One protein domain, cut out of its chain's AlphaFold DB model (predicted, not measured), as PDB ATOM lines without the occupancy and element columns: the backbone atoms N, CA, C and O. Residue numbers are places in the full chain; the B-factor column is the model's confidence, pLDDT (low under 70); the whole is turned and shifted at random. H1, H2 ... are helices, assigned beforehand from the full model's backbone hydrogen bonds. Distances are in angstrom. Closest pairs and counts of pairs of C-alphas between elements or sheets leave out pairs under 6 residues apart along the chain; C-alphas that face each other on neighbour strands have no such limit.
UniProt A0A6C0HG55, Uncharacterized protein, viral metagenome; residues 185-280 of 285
ATOM      1  N   ARG A 185     104.595  78.620  82.232       92.00
ATOM      2  CA  ARG A 185     104.600  77.909  80.954       92.00
ATOM      3  C   ARG A 185     103.245  77.969  80.243       92.00
ATOM      4  O   ARG A 185     103.232  78.195  79.038       92.00
ATOM      5  N   MET A 186     102.131  77.865  80.968       91.88
ATOM      6  CA  MET A 186     100.802  78.118  80.394       91.88
ATOM      7  C   MET A 186     100.685  79.561  79.895       91.88
ATOM      8  O   MET A 186     100.056  79.815  78.869       91.88
ATOM      9  N   ILE A 187     101.350  80.494  80.586       91.00
ATOM     10  CA  ILE A 187     101.408  81.895  80.170       91.00
ATOM     11  C   ILE A 187     102.157  82.047  78.858       91.00
ATOM     12  O   ILE A 187     101.659  82.647  77.910       91.00
ATOM     13  N   LEU A 188     103.325  81.430  78.755       92.50
ATOM     14  CA  LEU A 188     104.071  81.402  77.507       92.50
ATOM     15  C   LEU A 188     103.241  80.812  76.356       92.50
ATOM     16  O   LEU A 188     103.178  81.410  75.285       92.50
ATOM     17  N   ASP A 189     102.582  79.676  76.578       91.75
ATOM     18  CA  ASP A 189     101.830  78.986  75.529       91.75
ATOM     19  C   ASP A 189     100.621  79.820  75.046       91.75
ATOM     20  O   ASP A 189     100.393  79.911  73.840       91.75
ATOM     21  N   LYS A 190      99.898  80.507  75.946       91.12
ATOM     22  CA  LYS A 190      98.764  81.386  75.587       91.12
ATOM     23  C   LYS A 190      99.209  82.723  74.974       91.12
ATOM     24  O   LYS A 190      98.512  83.256  74.122       91.12
ATOM     25  N   LEU A 191     100.379  83.261  75.343       91.12
ATOM     26  CA  LEU A 191     100.967  84.436  74.667       91.12
ATOM     27  C   LEU A 191     101.322  84.149  73.210       91.12
ATOM     28  O   LEU A 191     101.271  85.043  72.367       91.12
ATOM     29  N   LEU A 192     101.760  82.920  72.939       90.38
ATOM     30  CA  LEU A 192     102.148  82.466  71.609       90.38
ATOM     31  C   LEU A 192     100.958  81.922  70.805       90.38
ATOM     32  O   LEU A 192     101.101  81.686  69.603       90.38
ATOM     33  N   SER A 193      99.800  81.728  71.443       87.31
ATOM     34  CA  SER A 193      98.552  81.391  70.767       87.31
ATOM     35  C   SER A 193      97.829  82.653  70.277       87.31
ATOM     36  O   SER A 193      98.191  83.784  70.593       87.31
ATOM     37  N   THR A 194      96.802  82.470  69.446       76.50
ATOM     38  CA  THR A 194      95.910  83.561  69.012       76.50
ATOM     39  C   THR A 194      94.767  83.814  69.999       76.50
ATOM     40  O   THR A 194      93.798  84.487  69.648       76.50
ATOM     41  N   ASP A 195      94.828  83.226  71.195       83.50
ATOM     42  CA  ASP A 195      93.748  83.310  72.171       83.50
ATOM     43  C   ASP A 195      93.727  84.681  72.851       83.50
ATOM     44  O   ASP A 195      94.741  85.367  72.990       83.50
ATOM     45  N   ALA A 196      92.543  85.093  73.300       83.12
ATOM     46  CA  ALA A 196      92.411  86.325  74.061       83.12
ATOM     47  C   ALA A 196      93.096  86.193  75.433       83.12
ATOM     48  O   ALA A 196      92.923  85.195  76.139       83.12
ATOM     49  N   LEU A 197      93.835  87.232  75.822       85.88
ATOM     50  CA  LEU A 197      94.430  87.350  77.151       85.88
ATOM     51  C   LEU A 197      93.436  88.037  78.091       85.88
ATOM     52  O   LEU A 197      92.981  89.148  77.817       85.88
ATOM     53  N   ASP A 198      93.093  87.361  79.181       88.56
ATOM     54  CA  ASP A 198      92.255  87.899  80.254       88.56
ATOM     55  C   ASP A 198      93.089  88.671  81.292       88.56
ATOM     56  O   ASP A 198      94.317  88.670  81.262       88.56
ATOM     57  N   GLU A 199      92.417  89.359  82.212       88.19
ATOM     58  CA  GLU A 199      93.076  90.189  83.226       88.19
ATOM     59  C   GLU A 199      93.959  89.371  84.179       88.19
ATOM     60  O   GLU A 199      95.093  89.768  84.433       88.19
ATOM     61  N   SER A 200      93.505  88.187  84.613       85.06
ATOM     62  CA  SER A 200      94.289  87.284  85.473       85.06
ATOM     63  C   SER A 200      95.632  86.912  84.857       85.06
ATOM     64  O   SER A 200      96.655  86.860  85.533       85.06
ATOM     65  N   PHE A 201      95.640  86.694  83.549       87.75
ATOM     66  CA  PHE A 201      96.851  86.415  82.810       87.75
ATOM     67  C   PHE A 201      97.799  87.610  82.755       87.75
ATOM     68  O   PHE A 201      99.010  87.465  82.924       87.75
ATOM     69  N   LEU A 202      97.252  88.796  82.487       90.56
ATOM     70  CA  LEU A 202      98.031  90.026  82.417       90.56
ATOM     71  C   LEU A 202      98.650  90.365  83.772       90.56
ATOM     72  O   LEU A 202      99.792  90.817  83.815       90.56
ATOM     73  N   ASP A 203      97.936  90.113  84.863       90.25
ATOM     74  CA  ASP A 203      98.464  90.284  86.213       90.25
ATOM     75  C   ASP A 203      99.598  89.301  86.509       90.25
ATOM     76  O   ASP A 203     100.626  89.703  87.055       90.25
ATOM     77  N   GLU A 204      99.497  88.051  86.058       90.81
ATOM     78  CA  GLU A 204     100.586  87.094  86.255       90.81
ATOM     79  C   GLU A 204     101.823  87.419  85.399       90.81
ATOM     80  O   GLU A 204     102.956  87.244  85.848       90.81
ATOM     81  N   VAL A 205     101.652  88.017  84.212       92.12
ATOM     82  CA  VAL A 205     102.782  88.598  83.462       92.12
ATOM     83  C   VAL A 205     103.482  89.682  84.291       92.12
ATOM     84  O   VAL A 205     104.712  89.692  84.349       92.12
ATOM     85  N   LYS A 206     102.738  90.569  84.967       92.12
ATOM     86  CA  LYS A 206     103.333  91.595  85.845       92.12
ATOM     87  C   LYS A 206     104.092  90.963  87.009       92.12
ATOM     88  O   LYS A 206     105.225  91.366  87.266       92.12
ATOM     89  N   ASN A 207     103.515  89.945  87.649       88.56
ATOM     90  CA  ASN A 207     104.161  89.206  88.737       88.56
ATOM     91  C   ASN A 207     105.482  88.575  88.279       88.56
ATOM     92  O   ASN A 207     106.494  88.679  88.974       88.56
ATOM     93  N   ILE A 208     105.508  87.974  87.087       91.19
ATOM     94  CA  ILE A 208     106.737  87.426  86.501       91.19
ATOM     95  C   ILE A 208     107.776  88.533  86.282       91.19
ATOM     96  O   ILE A 208     108.930  88.365  86.672       91.19
ATOM     97  N   LEU A 209     107.391  89.676  85.704       91.38
ATOM     98  CA  LEU A 209     108.311  90.799  85.479       91.38
ATOM     99  C   LEU A 209     108.878  91.356  86.794       91.38
ATOM    100  O   LEU A 209     110.086  91.583  86.887       91.38
ATOM    101  N   TYR A 210     108.034  91.512  87.817       88.12
ATOM    102  CA  TYR A 210     108.457  91.898  89.161       88.12
ATOM    103  C   TYR A 210     109.472  90.904  89.736       88.12
ATOM    104  O   TYR A 210     110.544  91.301  90.187       88.12
ATOM    105  N   ASN A 211     109.180  89.602  89.649       83.50
ATOM    106  CA  ASN A 211     110.044  88.547  90.182       83.50
ATOM    107  C   ASN A 211     111.372  88.394  89.420       83.50
ATOM    108  O   ASN A 211     112.343  87.903  89.990       83.50
ATOM    109  N   ILE A 212     111.445  88.826  88.156       86.25
ATOM    110  CA  ILE A 212     112.719  88.958  87.429       86.25
ATOM    111  C   ILE A 212     113.562  90.117  87.997       86.25
ATOM    112  O   ILE A 212     114.786  90.079  87.901       86.25
ATOM    113  N   GLY A 213     112.928  91.123  88.608       83.44
ATOM    114  CA  GLY A 213     113.582  92.291  89.204       83.44
ATOM    115  C   GLY A 213     113.277  93.619  88.506       83.44
ATOM    116  O   GLY A 213     113.974  94.605  88.758       83.44
ATOM    117  N   PHE A 214     112.275  93.662  87.621       88.88
ATOM    118  CA  PHE A 214     111.847  94.898  86.961       88.88
ATOM    119  C   PHE A 214     110.955  95.758  87.860       88.88
ATOM    120  O   PHE A 214     110.244  95.259  88.732       88.88
ATOM    121  N   SER A 215     110.988  97.070  87.636       88.25
ATOM    122  CA  SER A 215     110.204  98.035  88.399       88.25
ATOM    123  C   SER A 215     108.780  98.164  87.857       88.25
ATOM    124  O   SER A 215     108.429  97.600  86.814       88.25
ATOM    125  N   ASP A 216     107.957  98.953  88.548       87.50
ATOM    126  CA  ASP A 216     106.587  99.260  88.127       87.50
ATOM    127  C   ASP A 216     106.546  99.875  86.718       87.50
ATOM    128  O   ASP A 216     105.569  99.705  85.994       87.50
ATOM    129  N   ALA A 217     107.631 100.522  86.266       90.12
ATOM    130  CA  ALA A 217     107.703 101.125  84.937       90.12
ATOM    131  C   ALA A 217     107.502 100.109  83.801       90.12
ATOM    132  O   ALA A 217     106.817 100.421  82.824       90.12
ATOM    133  N   LEU A 218     108.085  98.909  83.908       90.50
ATOM    134  CA  LEU A 218     107.871  97.851  82.918       90.50
ATOM    135  C   LEU A 218     106.626  97.019  83.222       90.50
ATOM    136  O   LEU A 218     105.952  96.592  82.290       90.50
ATOM    137  N   GLN A 219     106.298  96.805  84.499       87.94
ATOM    138  CA  GLN A 219     105.096  96.056  84.885       87.94
ATOM    139  C   GLN A 219     103.812  96.759  84.418       87.94
ATOM    140  O   GLN A 219     102.895  96.123  83.905       87.94
ATOM    141  N   GLU A 220     103.749  98.085  84.533       89.56
ATOM    142  CA  GLU A 220     102.609  98.896  84.091       89.56
ATOM    143  C   GLU A 220     102.707  99.313  82.614       89.56
ATOM    144  O   GLU A 220     101.829 100.013  82.090       89.56
ATOM    145  N   TYR A 221     103.765  98.891  81.911       92.75
ATOM    146  CA  TYR A 221     103.929  99.204  80.503       92.75
ATOM    147  C   TYR A 221     102.775  98.612  79.687       92.75
ATOM    148  O   TYR A 221     102.436  97.432  79.775       92.75
ATOM    149  N   LYS A 222     102.171  99.442  78.832       91.75
ATOM    150  CA  LYS A 222     101.054  99.039  77.967       91.75
ATOM    151  C   LYS A 222     101.565  98.226  76.780       91.75
ATOM    152  O   LYS A 222     101.708  98.750  75.672       91.75
ATOM    153  N   PHE A 223     101.861  96.951  77.016       92.06
ATOM    154  CA  PHE A 223     102.224  96.017  75.958       92.06
ATOM    155  C   PHE A 223     101.101  95.909  74.917       92.06
ATOM    156  O   PHE A 223      99.919  95.820  75.243       92.06
ATOM    157  N   GLN A 224     101.479  95.910  73.640       91.94
ATOM    158  CA  GLN A 224     100.573  95.647  72.532       91.94
ATOM    159  C   GLN A 224     100.556  94.140  72.263       91.94
ATOM    160  O   GLN A 224     101.380  93.633  71.513       91.94
ATOM    161  N   TYR A 225      99.623  93.410  72.873       89.88
ATOM    162  CA  TYR A 225      99.505  91.949  72.712       89.88
ATOM    163  C   TYR A 225      98.971  91.502  71.340       89.88
ATOM    164  O   TYR A 225      98.752  90.323  71.108       89.88
ATOM    165  N   ASN A 226      98.785  92.438  70.411       88.19
ATOM    166  CA  ASN A 226      98.568  92.191  68.985       88.19
ATOM    167  C   ASN A 226      99.827  92.467  68.134       88.19
ATOM    168  O   ASN A 226      99.790  92.332  66.913       88.19
ATOM    169  N   ASN A 227     100.933  92.879  68.758       91.56
ATOM    170  CA  ASN A 227     102.199  93.192  68.112       91.56
ATOM    171  C   ASN A 227     103.199  92.059  68.362       91.56
ATOM    172  O   ASN A 227     103.620  91.823  69.495       91.56
ATOM    173  N   THR A 228     103.623  91.382  67.296       91.19
ATOM    174  CA  THR A 228     104.529  90.226  67.382       91.19
ATOM    175  C   THR A 228     105.879  90.556  68.019       91.19
ATOM    176  O   THR A 228     106.453  89.699  68.688       91.19
ATOM    177  N   GLY A 229     106.373  91.791  67.880       93.12
ATOM    178  CA  GLY A 229     107.597  92.245  68.541       93.12
ATOM    179  C   GLY A 229     107.436  92.336  70.059       93.12
ATOM    180  O   GLY A 229     108.270  91.819  70.801       93.12
ATOM    181  N   HIS A 230     106.327  92.919  70.527       94.75
ATOM    182  CA  HIS A 230     106.018  92.975  71.958       94.75
ATOM    183  C   HIS A 230     105.815  91.571  72.535       94.75
ATOM    184  O   HIS A 230     106.410  91.252  73.562       94.75
ATOM    185  N   ILE A 231     105.034  90.722  71.853       93.38
ATOM    186  CA  ILE A 231     104.812  89.326  72.261       93.38
ATOM    187  C   ILE A 231     106.148  88.586  72.372       93.38
ATOM    188  O   ILE A 231     106.405  87.944  73.385       93.38
ATOM    189  N   GLY A 232     107.029  88.715  71.372       94.44
ATOM    190  CA  GLY A 232     108.337  88.061  71.373       94.44
ATOM    191  C   GLY A 232     109.226  88.479  72.549       94.44
ATOM    192  O   GLY A 232     109.897  87.633  73.143       94.44
ATOM    193  N   ILE A 233     109.201  89.762  72.929       95.38
ATOM    194  CA  ILE A 233     109.945  90.268  74.091       95.38
ATOM    195  C   ILE A 233     109.375  89.687  75.389       95.38
ATOM    196  O   ILE A 233     110.132  89.125  76.180       95.38
ATOM    197  N   VAL A 234     108.055  89.752  75.592       94.81
ATOM    198  CA  VAL A 234     107.406  89.214  76.802       94.81
ATOM    199  C   VAL A 234     107.640  87.703  76.920       94.81
ATOM    200  O   VAL A 234     108.067  87.223  77.970       94.81
ATOM    201  N   ALA A 235     107.459  86.955  75.829       95.19
ATOM    202  CA  ALA A 235     107.710  85.516  75.774       95.19
ATOM    203  C   ALA A 235     109.167  85.162  76.121       95.19
ATOM    204  O   ALA A 235     109.418  84.181  76.824       95.19
ATOM    205  N   SER A 236     110.132  85.976  75.682       94.81
ATOM    206  CA  SER A 236     111.548  85.782  76.018       94.81
ATOM    207  C   SER A 236     111.824  86.000  77.508       94.81
ATOM    208  O   SER A 236     112.566  85.222  78.105       94.81
ATOM    209  N   LEU A 237     111.203  87.009  78.128       94.44
ATOM    210  CA  LEU A 237     111.338  87.272  79.567       94.44
ATOM    211  C   LEU A 237     110.714  86.150  80.408       94.44
ATOM    212  O   LEU A 237     111.329  85.689  81.367       94.44
ATOM    213  N   ILE A 238     109.549  85.637  80.011       94.25
ATOM    214  CA  ILE A 238     108.918  84.486  80.675       94.25
ATOM    215  C   ILE A 238     109.764  83.221  80.500       94.25
ATOM    216  O   ILE A 238     109.958  82.466  81.448       94.25
ATOM    217  N   THR A 239     110.333  83.001  79.313       94.31
ATOM    218  CA  THR A 239     111.257  81.880  79.069       94.31
ATOM    219  C   THR A 239     112.489  81.975  79.971       94.31
ATOM    220  O   THR A 239     112.906  80.970  80.547       94.31
ATOM    221  N   PHE A 240     113.048  83.179  80.134       91.56
ATOM    222  CA  PHE A 240     114.146  83.432  81.067       91.56
ATOM    223  C   PHE A 240     113.748  83.118  82.515       91.56
ATOM    224  O   PHE A 240     114.519  82.473  83.219       91.56
ATOM    225  N   TYR A 241     112.542  83.504  82.940       89.19
ATOM    226  CA  TYR A 241     112.019  83.185  84.270       89.19
ATOM    227  C   TYR A 241     111.894  81.670  84.503       89.19
ATOM    228  O   TYR A 241     112.402  81.154  85.496       89.19
ATOM    229  N   ILE A 242     111.288  80.939  83.558       89.94
ATOM    230  CA  ILE A 242     111.099  79.478  83.635       89.94
ATOM    231  C   ILE A 242     112.441  78.743  83.721       89.94
ATOM    232  O   ILE A 242     112.586  77.776  84.468       89.94
ATOM    233  N   HIS A 243     113.422  79.184  82.935       88.25
ATOM    234  CA  HIS A 243     114.713  78.515  82.795       88.25
ATOM    235  C   HIS A 243     115.846  79.251  83.509       88.25
ATOM    236  O   HIS A 243     117.002  79.118  83.101       88.25
ATOM    237  N   ASN A 244     115.537  80.021  84.557       82.06
ATOM    238  CA  ASN A 244     116.550  80.774  85.281       82.06
ATOM    239  C   ASN A 244     117.603  79.799  85.856       82.06
ATOM    240  O   ASN A 244     117.285  78.986  86.730       82.06
ATOM    241  N   PRO A 245     118.865  79.850  85.388       73.88
ATOM    242  CA  PRO A 245     119.901  78.919  85.831       73.88
ATOM    243  C   PRO A 245     120.292  79.130  87.298       73.88
ATOM    244  O   PRO A 245     120.985  78.288  87.869       73.88
ATOM    245  N   MET A 246     119.853  80.235  87.907       70.94
ATOM    246  CA  MET A 246     120.128  80.567  89.298       70.94
ATOM    247  C   MET A 246     119.122  79.963  90.288       70.94
ATOM    248  O   MET A 246     119.430  79.868  91.472       70.94
ATOM    249  N   THR A 247     117.968  79.463  89.824       67.81
ATOM    250  CA  THR A 247     116.925  78.868  90.683       67.81
ATOM    251  C   THR A 247     117.450  77.801  91.661       67.81
ATOM    252  O   THR A 247     117.065  77.840  92.830       67.81
ATOM    253  N   PRO A 248     118.367  76.881  91.281       62.50
ATOM    254  CA  PRO A 248     118.927  75.893  92.212       62.50
ATOM    255  C   PRO A 248     119.753  76.482  93.367       62.50
ATOM    256  O   PRO A 248     120.091  75.759  94.302       62.50
ATOM    257  N   PHE A 249     120.114  77.764  93.299       57.16
ATOM    258  CA  PHE A 249     120.886  78.463  94.321       57.16
ATOM    259  C   PHE A 249     119.999  79.258  95.297       57.16
ATOM    260  O   PHE A 249     120.525  79.872  96.223       57.16
ATOM    261  N   GLN A 250     118.667  79.220  95.178       53.22
ATOM    262  CA  GLN A 250     117.762  79.780  96.193       53.22
ATOM    263  C   GLN A 250     117.727  78.876  97.446       53.22
ATOM    264  O   GLN A 250     117.596  77.660  97.302       53.22
ATOM    265  N   PRO A 251     117.881  79.409  98.682       49.09
ATOM    266  CA  PRO A 251     117.769  80.811  99.094       49.09
ATOM    267  C   PRO A 251     119.117  81.524  99.312       49.09
ATOM    268  O   PRO A 251     119.139  82.576  99.947       49.09
ATOM    269  N   LEU A 252     120.252  81.001  98.818       43.72
ATOM    270  CA  LEU A 252     121.544  81.712  98.914       43.72
ATOM    271  C   LEU A 252     121.475  83.093  98.240       43.72
ATOM    272  O   LEU A 252     122.262  83.965  98.577       43.72
ATOM    273  N   GLU A 253     120.485  83.312  97.370       45.50
ATOM    274  CA  GLU A 253     120.065  84.601  96.811       45.50
ATOM    275  C   GLU A 253     119.366  85.565  97.795       45.50
ATOM    276  O   GLU A 253     118.856  86.593  97.362       45.50
ATOM    277  N   GLN A 254     119.403  85.352  99.120       43.72
ATOM    278  CA  GLN A 254     119.108  86.413 100.110       43.72
ATOM    279  C   GLN A 254     120.130  87.575 100.081       43.72
ATOM    280  O   GLN A 254     120.306  88.310 101.055       43.72
ATOM    281  N   PHE A 255     120.814  87.779  98.961       45.62
ATOM    282  CA  PHE A 255     121.537  89.001  98.705       45.62
ATOM    283  C   PHE A 255     120.490  90.088  98.494       45.62
ATOM    284  O   PHE A 255     119.786  90.112  97.487       45.62
ATOM    285  N   THR A 256     120.396  91.008  99.459       49.69
ATOM    286  CA  THR A 256     119.990  92.393  99.193       49.69
ATOM    287  C   THR A 256     120.441  92.732  97.784       49.69
ATOM    288  O   THR A 256     121.655  92.682  97.579       49.69
ATOM    289  N   VAL A 257     119.512  92.970  96.842       54.22
ATOM    290  CA  VAL A 257     119.852  93.225  95.433       54.22
ATOM    291  C   VAL A 257     121.020  94.187  95.446       54.22
ATOM    292  O   VAL A 257     120.870  95.340  95.871       54.22
ATOM    293  N   GLU A 258     122.215  93.679  95.137       65.56
ATOM    294  CA  GLU A 258     123.402  94.493  95.307       65.56
ATOM    295  C   GLU A 258     123.177  95.720  94.433       65.56
ATOM    296  O   GLU A 258     122.631  95.607  93.333       65.56
ATOM    297  N   LYS A 259     123.516  96.914  94.928       73.06
ATOM    298  CA  LYS A 259     123.195  98.172  94.229       73.06
ATOM    299  C   LYS A 259     123.593  98.134  92.747       73.06
ATOM    300  O   LYS A 259     122.959  98.794  91.932       73.06
ATOM    301  N   GLU A 260     124.621  97.363  92.405       76.69
ATOM    302  CA  GLU A 260     125.063  97.124  91.034       76.69
ATOM    303  C   GLU A 260     124.108  96.246  90.210       76.69
ATOM    304  O   GLU A 260     123.802  96.607  89.076       76.69
ATOM    305  N   VAL A 261     123.564  95.161  90.770       76.06
ATOM    306  CA  VAL A 261     122.540  94.328  90.115       76.06
ATOM    307  C   VAL A 261     121.293  95.163  89.820       76.06
ATOM    308  O   VAL A 261     120.813  95.175  88.689       76.06
ATOM    309  N   HIS A 262     120.832  95.962  90.788       78.19
ATOM    310  CA  HIS A 262     119.689  96.857  90.582       78.19
ATOM    311  C   HIS A 262     119.958  97.888  89.472       78.19
ATOM    312  O   HIS A 262     119.128  98.079  88.589       78.19
ATOM    313  N   LYS A 263     121.147  98.509  89.451       83.56
ATOM    314  CA  LYS A 263     121.541  99.435  88.371       83.56
ATOM    315  C   LYS A 263     121.533  98.769  86.995       83.56
ATOM    316  O   LYS A 263     121.202  99.435  86.016       83.56
ATOM    317  N   ILE A 264     121.942  97.502  86.903       85.56
ATOM    318  CA  ILE A 264     121.906  96.740  85.650       85.56
ATOM    319  C   ILE A 264     120.454  96.516  85.222       85.56
ATOM    320  O   ILE A 264     120.126  96.836  84.081       85.56
ATOM    321  N   PHE A 265     119.581  96.071  86.130       84.06
ATOM    322  CA  PHE A 265     118.154  95.905  85.838       84.06
ATOM    323  C   PHE A 265     117.493  97.210  85.388       84.06
ATOM    324  O   PHE A 265     116.820  97.209  84.364       84.06
ATOM    325  N   CYS A 266     117.759  98.343  86.049       87.06
ATOM    326  CA  CYS A 266     117.226  99.642  85.619       87.06
ATOM    327  C   CYS A 266     117.692 100.042  84.211       87.06
ATOM    328  O   CYS A 266     116.917 100.593  83.432       87.06
ATOM    329  N   LYS A 267     118.962  99.790  83.858       91.25
ATOM    330  CA  LYS A 267     119.459 100.070  82.499       91.25
ATOM    331  C   LYS A 267     118.781  99.177  81.469       91.25
ATOM    332  O   LYS A 267     118.349  99.677  80.433       91.25
ATOM    333  N   TRP A 268     118.681  97.885  81.769       92.31
ATOM    334  CA  TRP A 268     118.033  96.920  80.893       92.31
ATOM    335  C   TRP A 268     116.558  97.269  80.673       92.31
ATOM    336  O   TRP A 268     116.095  97.288  79.537       92.31
ATOM    337  N   GLU A 269     115.848  97.642  81.738       93.25
ATOM    338  CA  GLU A 269     114.460  98.095  81.692       93.25
ATOM    339  C   GLU A 269     114.263  99.292  80.752       93.25
ATOM    340  O   GLU A 269     113.414  99.250  79.862       93.25
ATOM    341  N   LEU A 270     115.081 100.340  80.894       94.56
ATOM    342  CA  LEU A 270     115.005 101.523  80.032       94.56
ATOM    343  C   LEU A 270     115.268 101.185  78.558       94.56
ATOM    344  O   LEU A 270     114.621 101.734  77.663       94.56
ATOM    345  N   GLU A 271     116.215 100.284  78.291       95.50
ATOM    346  CA  GLU A 271     116.496  99.820  76.933       95.50
ATOM    347  C   GLU A 271     115.333  99.009  76.354       95.50
ATOM    348  O   GLU A 271     114.965  99.238  75.200       95.50
ATOM    349  N   LEU A 272     114.719  98.124  77.147       95.44
ATOM    350  CA  LEU A 272     113.535  97.357  76.755       95.44
ATOM    351  C   LEU A 272     112.357  98.273  76.428       95.44
ATOM    352  O   LEU A 272     111.775  98.135  75.353       95.44
ATOM    353  N   ILE A 273     112.037  99.238  77.297       95.38
ATOM    354  CA  ILE A 273     110.952 100.205  77.062       95.38
ATOM    355  C   ILE A 273     111.194 100.966  75.758       95.38
ATOM    356  O   ILE A 273     110.299 101.050  74.922       95.38
ATOM    357  N   ARG A 274     112.425 101.439  75.519       96.06
ATOM    358  CA  ARG A 274     112.775 102.125  74.267       96.06
ATOM    359  C   ARG A 274     112.583 101.231  73.038       96.06
ATOM    360  O   ARG A 274     112.115 101.705  72.007       96.06
ATOM    361  N   ILE A 275     112.967  99.955  73.123       94.94
ATOM    362  CA  ILE A 275     112.773  98.986  72.035       94.94
ATOM    363  C   ILE A 275     111.276  98.786  71.769       94.94
ATOM    364  O   ILE A 275     110.853  98.861  70.617       94.94
ATOM    365  N   LEU A 276     110.482  98.585  72.822       95.44
ATOM    366  CA  LEU A 276     109.033  98.414  72.732       95.44
ATOM    367  C   LEU A 276     108.362  99.662  72.139       95.44
ATOM    368  O   LEU A 276     107.516  99.546  71.259       95.44
ATOM    369  N   ASP A 277     108.765 100.863  72.552       95.00
ATOM    370  CA  ASP A 277     108.234 102.118  72.012       95.00
ATOM    371  C   ASP A 277     108.487 102.259  70.505       95.00
ATOM    372  O   ASP A 277     107.590 102.668  69.766       95.00
ATOM    373  N   CYS A 278     109.673 101.868  70.028       93.50
ATOM    374  CA  CYS A 278     110.012 101.868  68.601       93.50
ATOM    375  C   CYS A 278     109.202 100.852  67.780       93.50
ATOM    376  O   CYS A 278     109.119 100.986  66.559       93.50
ATOM    377  N   MET A 279     108.637  99.830  68.427       94.00
ATOM    378  CA  MET A 279     107.838  98.793  67.775       94.00
ATOM    379  C   MET A 279     106.346  99.113  67.759       94.00
ATOM    380  O   MET A 279     105.608  98.398  67.083       94.00
ATOM    381  N   LYS A 280     105.889 100.153  68.472       90.94
ATOM    382  CA  LYS A 280     104.464 100.463  68.610       90.94
ATOM    383  C   LYS A 280     103.781 100.620  67.255       90.94
ATOM    384  O   LYS A 280     104.164 101.445  66.429       90.94
TER     385      LYS A 280
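What this domain is: This is residues 185 to 280 of the 285 residues of an uncharacterized protein of viral metagenome (UniProt A0A6C0HG55). Three helices, H1, H4 and H5, make a slightly curved row with H4 in the middle: H1 is side by side with H4, while H5 meets H4 near one end of each and draws away from it toward the other end, an open V. H2 crosses one side of this row, with the short H3 packed on H2 on that same side; of the long link that joins H4 to H5 across the mouth of the V, residues 245 to 256 stick out. The printed part has 96 residues with five named helices, in the order H1 to H5, and no named strand, so its class is all helix. It is compact, with a radius of gyration of the C-alphas of 14.0 A, and spans 39 by 28 by 20 A.

Where its parts are: Find C-alpha 185 at (104.600, 77.909, 80.954); there H1 begins, residues 185 to 192, 10.7 A from first to last C-alpha. Go on to residues 199 to 212 for H2, 20.1 A long, and to residues 216 to 219 for H3. H4 is residues 228 to 242; look for C-alpha 228 at (104.529, 90.226, 67.382), from where it runs 20.6 A. The longest helix, H5, takes residues 259 to 279, 30.6 A, and ends with C-alpha 279 at (107.838, 98.793, 67.775).

How they stand to each other: Begin at H4, the hub, which touches three helices. H1 touches it, closest at the C-alphas of Leu 188 and Ala 235, 5.8 A apart, at a shallow tilt of 11 degrees, opposite ways. H2 touches residues 237 to 241 of H4 alone, closest at the C-alphas of Ile 212 and Tyr 241, 6.6 A apart, at a steep tilt of 59 degrees, the same way. H4 and H5 form a helical hairpin at a shallow tilt of 26 degrees, opposite ways; they touch through residues 229 to 230 and 276 to 279 alone, with the C-alphas of His 230 and Leu 276 the closest at 6.3 A. With two of these three tilts shallow, the packing is only just mostly aligned. H3 touches residues 205 to 210 of H2 alone, the C-alphas of Lys 206 and Gln 219 being closest at 4.9 A. H3 and H5 are close but not clearly touching, at 6.7 A between the C-alphas of Leu 218 and Glu 269, and H2 and H5 are apart. In H1, H2, H4 and H5 every O i to N i+4 pair is within hydrogen-bond range; H3 is too short for one.

The domain as a whole: The two C-alphas farthest apart are those of Thr 194 and Lys 259, at 39.9 A. The printed part has no cut. The link from H4 to H5, residues 243 to 258, is long, and residues 245 to 256 in it stand free. Look at the B-factor column there: residues 247 to 258 are under 70, while the mean pLDDT of the printed part is 84.8.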